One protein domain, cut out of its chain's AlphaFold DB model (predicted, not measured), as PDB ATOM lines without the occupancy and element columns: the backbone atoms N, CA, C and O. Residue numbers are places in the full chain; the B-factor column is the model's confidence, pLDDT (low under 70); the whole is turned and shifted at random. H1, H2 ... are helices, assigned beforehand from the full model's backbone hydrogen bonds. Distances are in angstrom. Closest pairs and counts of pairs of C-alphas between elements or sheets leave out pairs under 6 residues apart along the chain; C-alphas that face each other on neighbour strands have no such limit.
ATOM      1  N   GLU A 499     204.942 235.722 134.699       81.00
ATOM      2  CA  GLU A 499     205.743 236.936 134.491       81.00
ATOM      3  C   GLU A 499     206.573 236.903 133.204       81.00
ATOM      4  O   GLU A 499     206.710 237.936 132.549       81.00
ATOM      5  N   GLU A 500     207.128 235.748 132.835       81.94
ATOM      6  CA  GLU A 500     207.970 235.624 131.642       81.94
ATOM      7  C   GLU A 500     207.160 235.787 130.359       81.94
ATOM      8  O   GLU A 500     207.561 236.539 129.470       81.94
ATOM      9  N   GLU A 501     205.979 235.176 130.280       82.50
ATOM     10  CA  GLU A 501     205.081 235.364 129.141       82.50
ATOM     11  C   GLU A 501     204.677 236.834 128.988       82.50
ATOM     12  O   GLU A 501     204.738 237.394 127.893       82.50
ATOM     13  N   ILE A 502     204.350 237.509 130.092       82.69
ATOM     14  CA  ILE A 502     204.009 238.935 130.069       82.69
ATOM     15  C   ILE A 502     205.193 239.785 129.621       82.69
ATOM     16  O   ILE A 502     205.012 240.711 128.826       82.69
ATOM     17  N   LYS A 503     206.410 239.483 130.090       85.44
ATOM     18  CA  LYS A 503     207.627 240.163 129.627       85.44
ATOM     19  C   LYS A 503     207.772 240.014 128.115       85.44
ATOM     20  O   LYS A 503     207.962 241.025 127.440       85.44
ATOM     21  N   GLN A 504     207.615 238.803 127.579       85.12
ATOM     22  CA  GLN A 504     207.705 238.557 126.136       85.12
ATOM     23  C   GLN A 504     206.619 239.297 125.353       85.12
ATOM     24  O   GLN A 504     206.932 240.000 124.390       85.12
ATOM     25  N   LYS A 505     205.360 239.238 125.801       84.62
ATOM     26  CA  LYS A 505     204.256 239.972 125.166       84.62
ATOM     27  C   LYS A 505     204.519 241.481 125.172       84.62
ATOM     28  O   LYS A 505     204.418 242.124 124.129       84.62
ATOM     29  N   ILE A 506     204.960 242.057 126.294       85.38
ATOM     30  CA  ILE A 506     205.299 243.490 126.382       85.38
ATOM     31  C   ILE A 506     206.465 243.851 125.460       85.38
ATOM     32  O   ILE A 506     206.413 244.900 124.817       85.38
ATOM     33  N   LEU A 507     207.503 243.016 125.373       87.88
ATOM     34  CA  LEU A 507     208.625 243.228 124.457       87.88
ATOM     35  C   LEU A 507     208.192 243.159 122.985       87.88
ATOM     36  O   LEU A 507     208.709 243.937 122.178       87.88
ATOM     37  N   GLY A 508     207.205 242.321 122.656       87.19
ATOM     38  CA  GLY A 508     206.615 242.200 121.322       87.19
ATOM     39  C   GLY A 508     205.711 243.369 120.911       87.19
ATOM     40  O   GLY A 508     205.668 243.709 119.734       87.19
ATOM     41  N   LEU A 509     205.056 244.050 121.862       88.38
ATOM     42  CA  LEU A 509     204.078 245.104 121.556       88.38
ATOM     43  C   LEU A 509     204.660 246.271 120.751       88.38
ATOM     44  O   LEU A 509     205.644 246.912 121.143       88.38
ATOM     45  N   THR A 510     203.983 246.646 119.675       88.38
ATOM     46  CA  THR A 510     204.222 247.913 118.981       88.38
ATOM     47  C   THR A 510     203.609 249.090 119.758       88.38
ATOM     48  O   THR A 510     202.687 248.917 120.562       88.38
ATOM     49  N   PRO A 511     204.070 250.340 119.537       86.50
ATOM     50  CA  PRO A 511     203.440 251.514 120.142       86.50
ATOM     51  C   PRO A 511     201.957 251.686 119.783       86.50
ATOM     52  O   PRO A 511     201.226 252.315 120.545       86.50
ATOM     53  N   GLU A 512     201.517 251.175 118.631       86.69
ATOM     54  CA  GLU A 512     200.120 251.252 118.205       86.69
ATOM     55  C   GLU A 512     199.246 250.248 118.964       86.69
ATOM     56  O   GLU A 512     198.228 250.634 119.541       86.69
ATOM     57  N   GLU A 513     199.675 248.989 119.053       84.75
ATOM     58  CA  GLU A 513     198.989 247.954 119.838       84.75
ATOM     59  C   GLU A 513     198.934 248.333 121.319       84.75
ATOM     60  O   GLU A 513     197.873 248.293 121.937       84.75
ATOM     61  N   ALA A 514     200.044 248.822 121.877       83.25
ATOM     62  CA  ALA A 514     200.083 249.274 123.263       83.25
ATOM     63  C   ALA A 514     199.087 250.417 123.535       83.25
ATOM     64  O   ALA A 514     198.483 250.462 124.608       83.25
ATOM     65  N   ARG A 515     198.856 251.321 122.569       84.50
ATOM     66  CA  ARG A 515     197.816 252.359 122.687       84.50
ATOM     67  C   ARG A 515     196.410 251.770 122.682       84.50
ATOM     68  O   ARG A 515     195.605 252.204 123.505       84.50
ATOM     69  N   LYS A 516     196.124 250.785 121.818       82.75
ATOM     70  CA  LYS A 516     194.833 250.062 121.796       82.75
ATOM     71  C   LYS A 516     194.564 249.361 123.136       82.75
ATOM     72  O   LYS A 516     193.440 249.375 123.635       82.75
ATOM     73  N   LEU A 517     195.618 248.867 123.783       78.44
ATOM     74  CA  LEU A 517     195.569 248.250 125.114       78.44
ATOM     75  C   LEU A 517     195.594 249.262 126.282       78.44
ATOM     76  O   LEU A 517     195.546 248.876 127.446       78.44
ATOM     77  N   GLY A 518     195.615 250.571 126.003       78.06
ATOM     78  CA  GLY A 518     195.458 251.627 127.011       78.06
ATOM     79  C   GLY A 518     196.752 252.265 127.530       78.06
ATOM     80  O   GLY A 518     196.690 253.129 128.416       78.06
ATOM     81  N   VAL A 519     197.917 251.918 126.972       82.56
ATOM     82  CA  VAL A 519     199.201 252.595 127.225       82.56
ATOM     83  C   VAL A 519     199.328 253.797 126.288       82.56
ATOM     84  O   VAL A 519     199.806 253.707 125.160       82.56
ATOM     85  N   LYS A 520     198.888 254.964 126.768       80.31
ATOM     86  CA  LYS A 520     198.751 256.182 125.945       80.31
ATOM     87  C   LYS A 520     200.076 256.703 125.364       80.31
ATOM     88  O   LYS A 520     200.104 257.206 124.239       80.31
ATOM     89  N   HIS A 521     201.177 256.596 126.112       84.44
ATOM     90  CA  HIS A 521     202.454 257.222 125.755       84.44
ATOM     91  C   HIS A 521     203.517 256.202 125.327       84.44
ATOM     92  O   HIS A 521     203.839 255.268 126.061       84.44
ATOM     93  N   ARG A 522     204.151 256.448 124.169       85.12
ATOM     94  CA  ARG A 522     205.264 255.631 123.639       85.12
ATOM     95  C   ARG A 522     206.453 255.571 124.601       85.12
ATOM     96  O   ARG A 522     207.104 254.535 124.704       85.12
ATOM     97  N   SER A 523     206.730 256.664 125.312       87.19
ATOM     98  CA  SER A 523     207.796 256.733 126.320       87.19
ATOM     99  C   SER A 523     207.551 255.781 127.492       87.19
ATOM    100  O   SER A 523     208.508 255.249 128.050       87.19
ATOM    101  N   THR A 524     206.287 255.523 127.843       84.62
ATOM    102  CA  THR A 524     205.916 254.569 128.891       84.62
ATOM    103  C   THR A 524     206.183 253.137 128.442       84.62
ATOM    104  O   THR A 524     206.861 252.409 129.161       84.62
ATOM    105  N   LEU A 525     205.760 252.757 127.227       85.94
ATOM    106  CA  LEU A 525     206.088 251.445 126.653       85.94
ATOM    107  C   LEU A 525     207.602 251.238 126.551       85.94
ATOM    108  O   LEU A 525     208.106 250.208 126.982       85.94
ATOM    109  N   LYS A 526     208.337 252.237 126.042       88.12
ATOM    110  CA  LYS A 526     209.802 252.173 125.944       88.12
ATOM    111  C   LYS A 526     210.443 251.921 127.311       88.12
ATOM    112  O   LYS A 526     211.229 250.998 127.446       88.12
ATOM    113  N   ARG A 527     210.043 252.671 128.341       86.25
ATOM    114  CA  ARG A 527     210.554 252.499 129.710       86.25
ATOM    115  C   ARG A 527     210.264 251.110 130.278       86.25
ATOM    116  O   ARG A 527     211.097 250.575 131.002       86.25
ATOM    117  N   MET A 528     209.093 250.547 129.975       85.75
ATOM    118  CA  MET A 528     208.748 249.179 130.369       85.75
ATOM    119  C   MET A 528     209.671 248.168 129.682       85.75
ATOM    120  O   MET A 528     210.293 247.368 130.375       85.75
ATOM    121  N   LYS A 529     209.841 248.265 128.357       88.06
ATOM    122  CA  LYS A 529     210.762 247.400 127.602       88.06
ATOM    123  C   LYS A 529     212.204 247.519 128.103       88.06
ATOM    124  O   LYS A 529     212.839 246.501 128.350       88.06
ATOM    125  N   ASP A 530     212.696 248.739 128.308       87.44
ATOM    126  CA  ASP A 530     214.068 248.996 128.761       87.44
ATOM    127  C   ASP A 530     214.338 248.362 130.138       87.44
ATOM    128  O   ASP A 530     215.384 247.750 130.335       87.44
ATOM    129  N   ARG A 531     213.384 248.445 131.078       84.81
ATOM    130  CA  ARG A 531     213.494 247.780 132.391       84.81
ATOM    131  C   ARG A 531     213.505 246.260 132.280       84.81
ATOM    132  O   ARG A 531     214.302 245.615 132.952       84.81
ATOM    133  N   ILE A 532     212.652 245.696 131.426       87.12
ATOM    134  CA  ILE A 532     212.607 244.247 131.203       87.12
ATOM    135  C   ILE A 532     213.944 243.768 130.623       87.12
ATOM    136  O   ILE A 532     214.519 242.818 131.142       87.12
ATOM    137  N   MET A 533     214.473 244.454 129.604       86.62
ATOM    138  CA  MET A 533     215.734 244.078 128.951       86.62
ATOM    139  C   MET A 533     216.958 244.258 129.857       86.62
ATOM    140  O   MET A 533     217.886 243.457 129.786       86.62
ATOM    141  N   LYS A 534     216.986 245.309 130.687       85.50
ATOM    142  CA  LYS A 534     218.154 245.641 131.515       85.50
ATOM    143  C   LYS A 534     218.174 244.897 132.848       85.50
ATOM    144  O   LYS A 534     219.220 244.398 133.251       85.50
ATOM    145  N   ASP A 535     217.032 244.847 133.526       80.44
ATOM    146  CA  ASP A 535     216.950 244.391 134.914       80.44
ATOM    147  C   ASP A 535     216.263 243.022 135.036       80.44
ATOM    148  O   ASP A 535     216.200 242.470 136.135       80.44
ATOM    149  N   GLY A 536     215.694 242.487 133.944       78.25
ATOM    150  CA  GLY A 536     214.920 241.240 133.947       78.25
ATOM    151  C   GLY A 536     213.634 241.315 134.778       78.25
ATOM    152  O   GLY A 536     213.020 240.288 135.072       78.25
ATOM    153  N   LYS A 537     213.229 242.519 135.200       76.44
ATOM    154  CA  LYS A 537     212.169 242.747 136.189       76.44
ATOM    155  C   LYS A 537     210.982 243.484 135.587       76.44
ATOM    156  O   LYS A 537     211.137 244.437 134.824       76.44
ATOM    157  N   ILE A 538     209.791 243.087 136.022       79.12
ATOM    158  CA  ILE A 538     208.539 243.794 135.778       79.12
ATOM    159  C   ILE A 538     207.818 244.005 137.110       79.12
ATOM    160  O   ILE A 538     207.797 243.123 137.957       79.12
ATOM    161  N   SER A 539     207.252 245.194 137.316       76.88
ATOM    162  CA  SER A 539     206.378 245.448 138.462       76.88
ATOM    163  C   SER A 539     204.932 245.299 138.008       76.88
ATOM    164  O   SER A 539     204.395 246.180 137.325       76.88
ATOM    165  N   LEU A 540     204.317 244.177 138.394       72.50
ATOM    166  CA  LEU A 540     202.916 243.860 138.100       72.50
ATOM    167  C   LEU A 540     201.943 244.853 138.760       72.50
ATOM    168  O   LEU A 540     200.801 244.988 138.328       72.50
ATOM    169  N   ASP A 541     202.410 245.607 139.761       67.94
ATOM    170  CA  ASP A 541     201.579 246.543 140.513       67.94
ATOM    171  C   ASP A 541     201.341 247.897 139.849       67.94
ATOM    172  O   ASP A 541     200.448 248.649 140.257       67.94
ATOM    173  N   THR A 542     202.106 248.216 138.809       75.94
ATOM    174  CA  THR A 542     201.962 249.497 138.115       75.94
ATOM    175  C   THR A 542     200.643 249.566 137.345       75.94
ATOM    176  O   THR A 542     200.198 248.594 136.736       75.94
ATOM    177  N   LYS A 543     200.005 250.743 137.345       75.25
ATOM    178  CA  LYS A 543     198.693 250.973 136.717       75.25
ATOM    179  C   LYS A 543     198.676 250.576 135.239       75.25
ATOM    180  O   LYS A 543     197.674 250.071 134.740       75.25
ATOM    181  N   GLU A 544     199.768 250.832 134.534       75.44
ATOM    182  CA  GLU A 544     199.934 250.530 133.118       75.44
ATOM    183  C   GLU A 544     200.085 249.029 132.871       75.44
ATOM    184  O   GLU A 544     199.461 248.522 131.943       75.44
ATOM    185  N   VAL A 545     200.829 248.312 133.721       71.88
ATOM    186  CA  VAL A 545     200.944 246.851 133.629       71.88
ATOM    187  C   VAL A 545     199.621 246.187 134.008       71.88
ATOM    188  O   VAL A 545     199.170 245.335 133.261       71.88
ATOM    189  N   LYS A 546     198.907 246.645 135.047       71.56
ATOM    190  CA  LYS A 546     197.556 246.137 135.381       71.56
ATOM    191  C   LYS A 546     196.556 246.279 134.235       71.56
ATOM    192  O   LYS A 546     195.745 245.391 134.004       71.56
ATOM    193  N   LYS A 547     196.614 247.384 133.486       71.12
ATOM    194  CA  LYS A 547     195.767 247.573 132.296       71.12
ATOM    195  C   LYS A 547     196.095 246.593 131.177       71.12
ATOM    196  O   LYS A 547     195.175 246.150 130.499       71.12
ATOM    197  N   LEU A 548     197.381 246.300 130.990       70.62
ATOM    198  CA  LEU A 548     197.843 245.308 130.028       70.62
ATOM    199  C   LEU A 548     197.427 243.898 130.470       70.62
ATOM    200  O   LEU A 548     196.832 243.193 129.677       70.62
ATOM    201  N   LEU A 549     197.627 243.537 131.742       66.50
ATOM    202  CA  LEU A 549     197.254 242.235 132.318       66.50
ATOM    203  C   LEU A 549     195.765 241.896 132.177       66.50
ATOM    204  O   LEU A 549     195.413 240.737 132.040       66.50
ATOM    205  N   ASN A 550     194.883 242.896 132.205       62.31
ATOM    206  CA  ASN A 550     193.446 242.667 132.033       62.31
ATOM    207  C   ASN A 550     193.024 242.496 130.559       62.31
ATOM    208  O   ASN A 550     191.835 242.338 130.293       62.31
ATOM    209  N   ARG A 551     193.945 242.648 129.598       64.50
ATOM    210  CA  ARG A 551     193.656 242.716 128.151       64.50
ATOM    211  C   ARG A 551     194.627 241.901 127.286       64.50
ATOM    212  O   ARG A 551     194.598 242.038 126.066       64.50
TER     213      ARG A 551
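What this domain is: This is residues 499 to 551 of the 552 residues of the protein "DNA-directed DNA polymerase" of Methanosarcina mazei S-6 (UniProt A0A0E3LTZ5). Four short helices make a small rounded cluster with few contacts between them: H3, the longest, runs along its length, and H1 stands at a slant to H3, coming closest to it near its own end, at Leu 507. H2 stands at the end of the cluster where H3 begins, and H4 lies across from H3, reached by a link, residues 536 to 542, that leads back from the far end of H3. The printed part has 53 residues with four named helices in the order H1, H2, H3, H4 and no named strand, and its class is all helix. It is compact, with a radius of gyration of the C-alphas of 9.8 A, and spans 25 by 19 by 16 A.

Where its parts are: H1 holds residues 499 to 508 and is 14.2 A long from first to last C-alpha; C-alpha 499 is at (205.743, 236.936, 134.491). H2, residues 511 to 516, is 8.9 A long. H3, residues 522 to 535, is 19.7 A long, from C-alpha 522 at (205.264, 255.631, 123.639) to C-alpha 535 at (216.950, 244.391, 134.914). H4, residues 543 to 549, is 9.9 A long, and C-alpha 549 is at (197.254, 242.235, 132.318).

How they stand to each other: H1 touches H3, and their closest C-alphas, those of Leu 507 and Lys 529, are 5.6 A apart. The two run opposite ways at a steep tilt of 49 degrees. H1 and H4 are close but not clearly touching; their closest C-alphas, those of Ile 502 and Leu 549, are 7.8 A apart. Their lines are about perpendicular, at 84 degrees. H1 and H2 are only just apart, at 8.4 A. H2 and H3 only just touch, with 3 pairs of C-alphas within 8 A, and H3 does so with residues 522 to 525 alone. The closest C-alphas of this pair, those of Pro 511 and Arg 522, are 5.7 A apart. H2 and H3 run opposite ways at a steep tilt of 67 degrees, only just short of about perpendicular. H2 and H4 are only just apart, at 8.2 A. H3 and H4 are near each other, with 5 pairs of C-alphas within 10 A. In H1, H2, H3 and H4 every O i to N i+4 pair is within hydrogen-bond range.

The domain as a whole: The two C-alphas farthest apart, those of Lys 516 and Asp 535, are 26.3 A apart. The printed part has no cut. The links H1 to H2 and H2 to H3 are tight, and the link H3 to H4, with 7 residues, is short. The mean pLDDT of the printed part is 81.0; residue 541 and residues 549 to 551 are under 70.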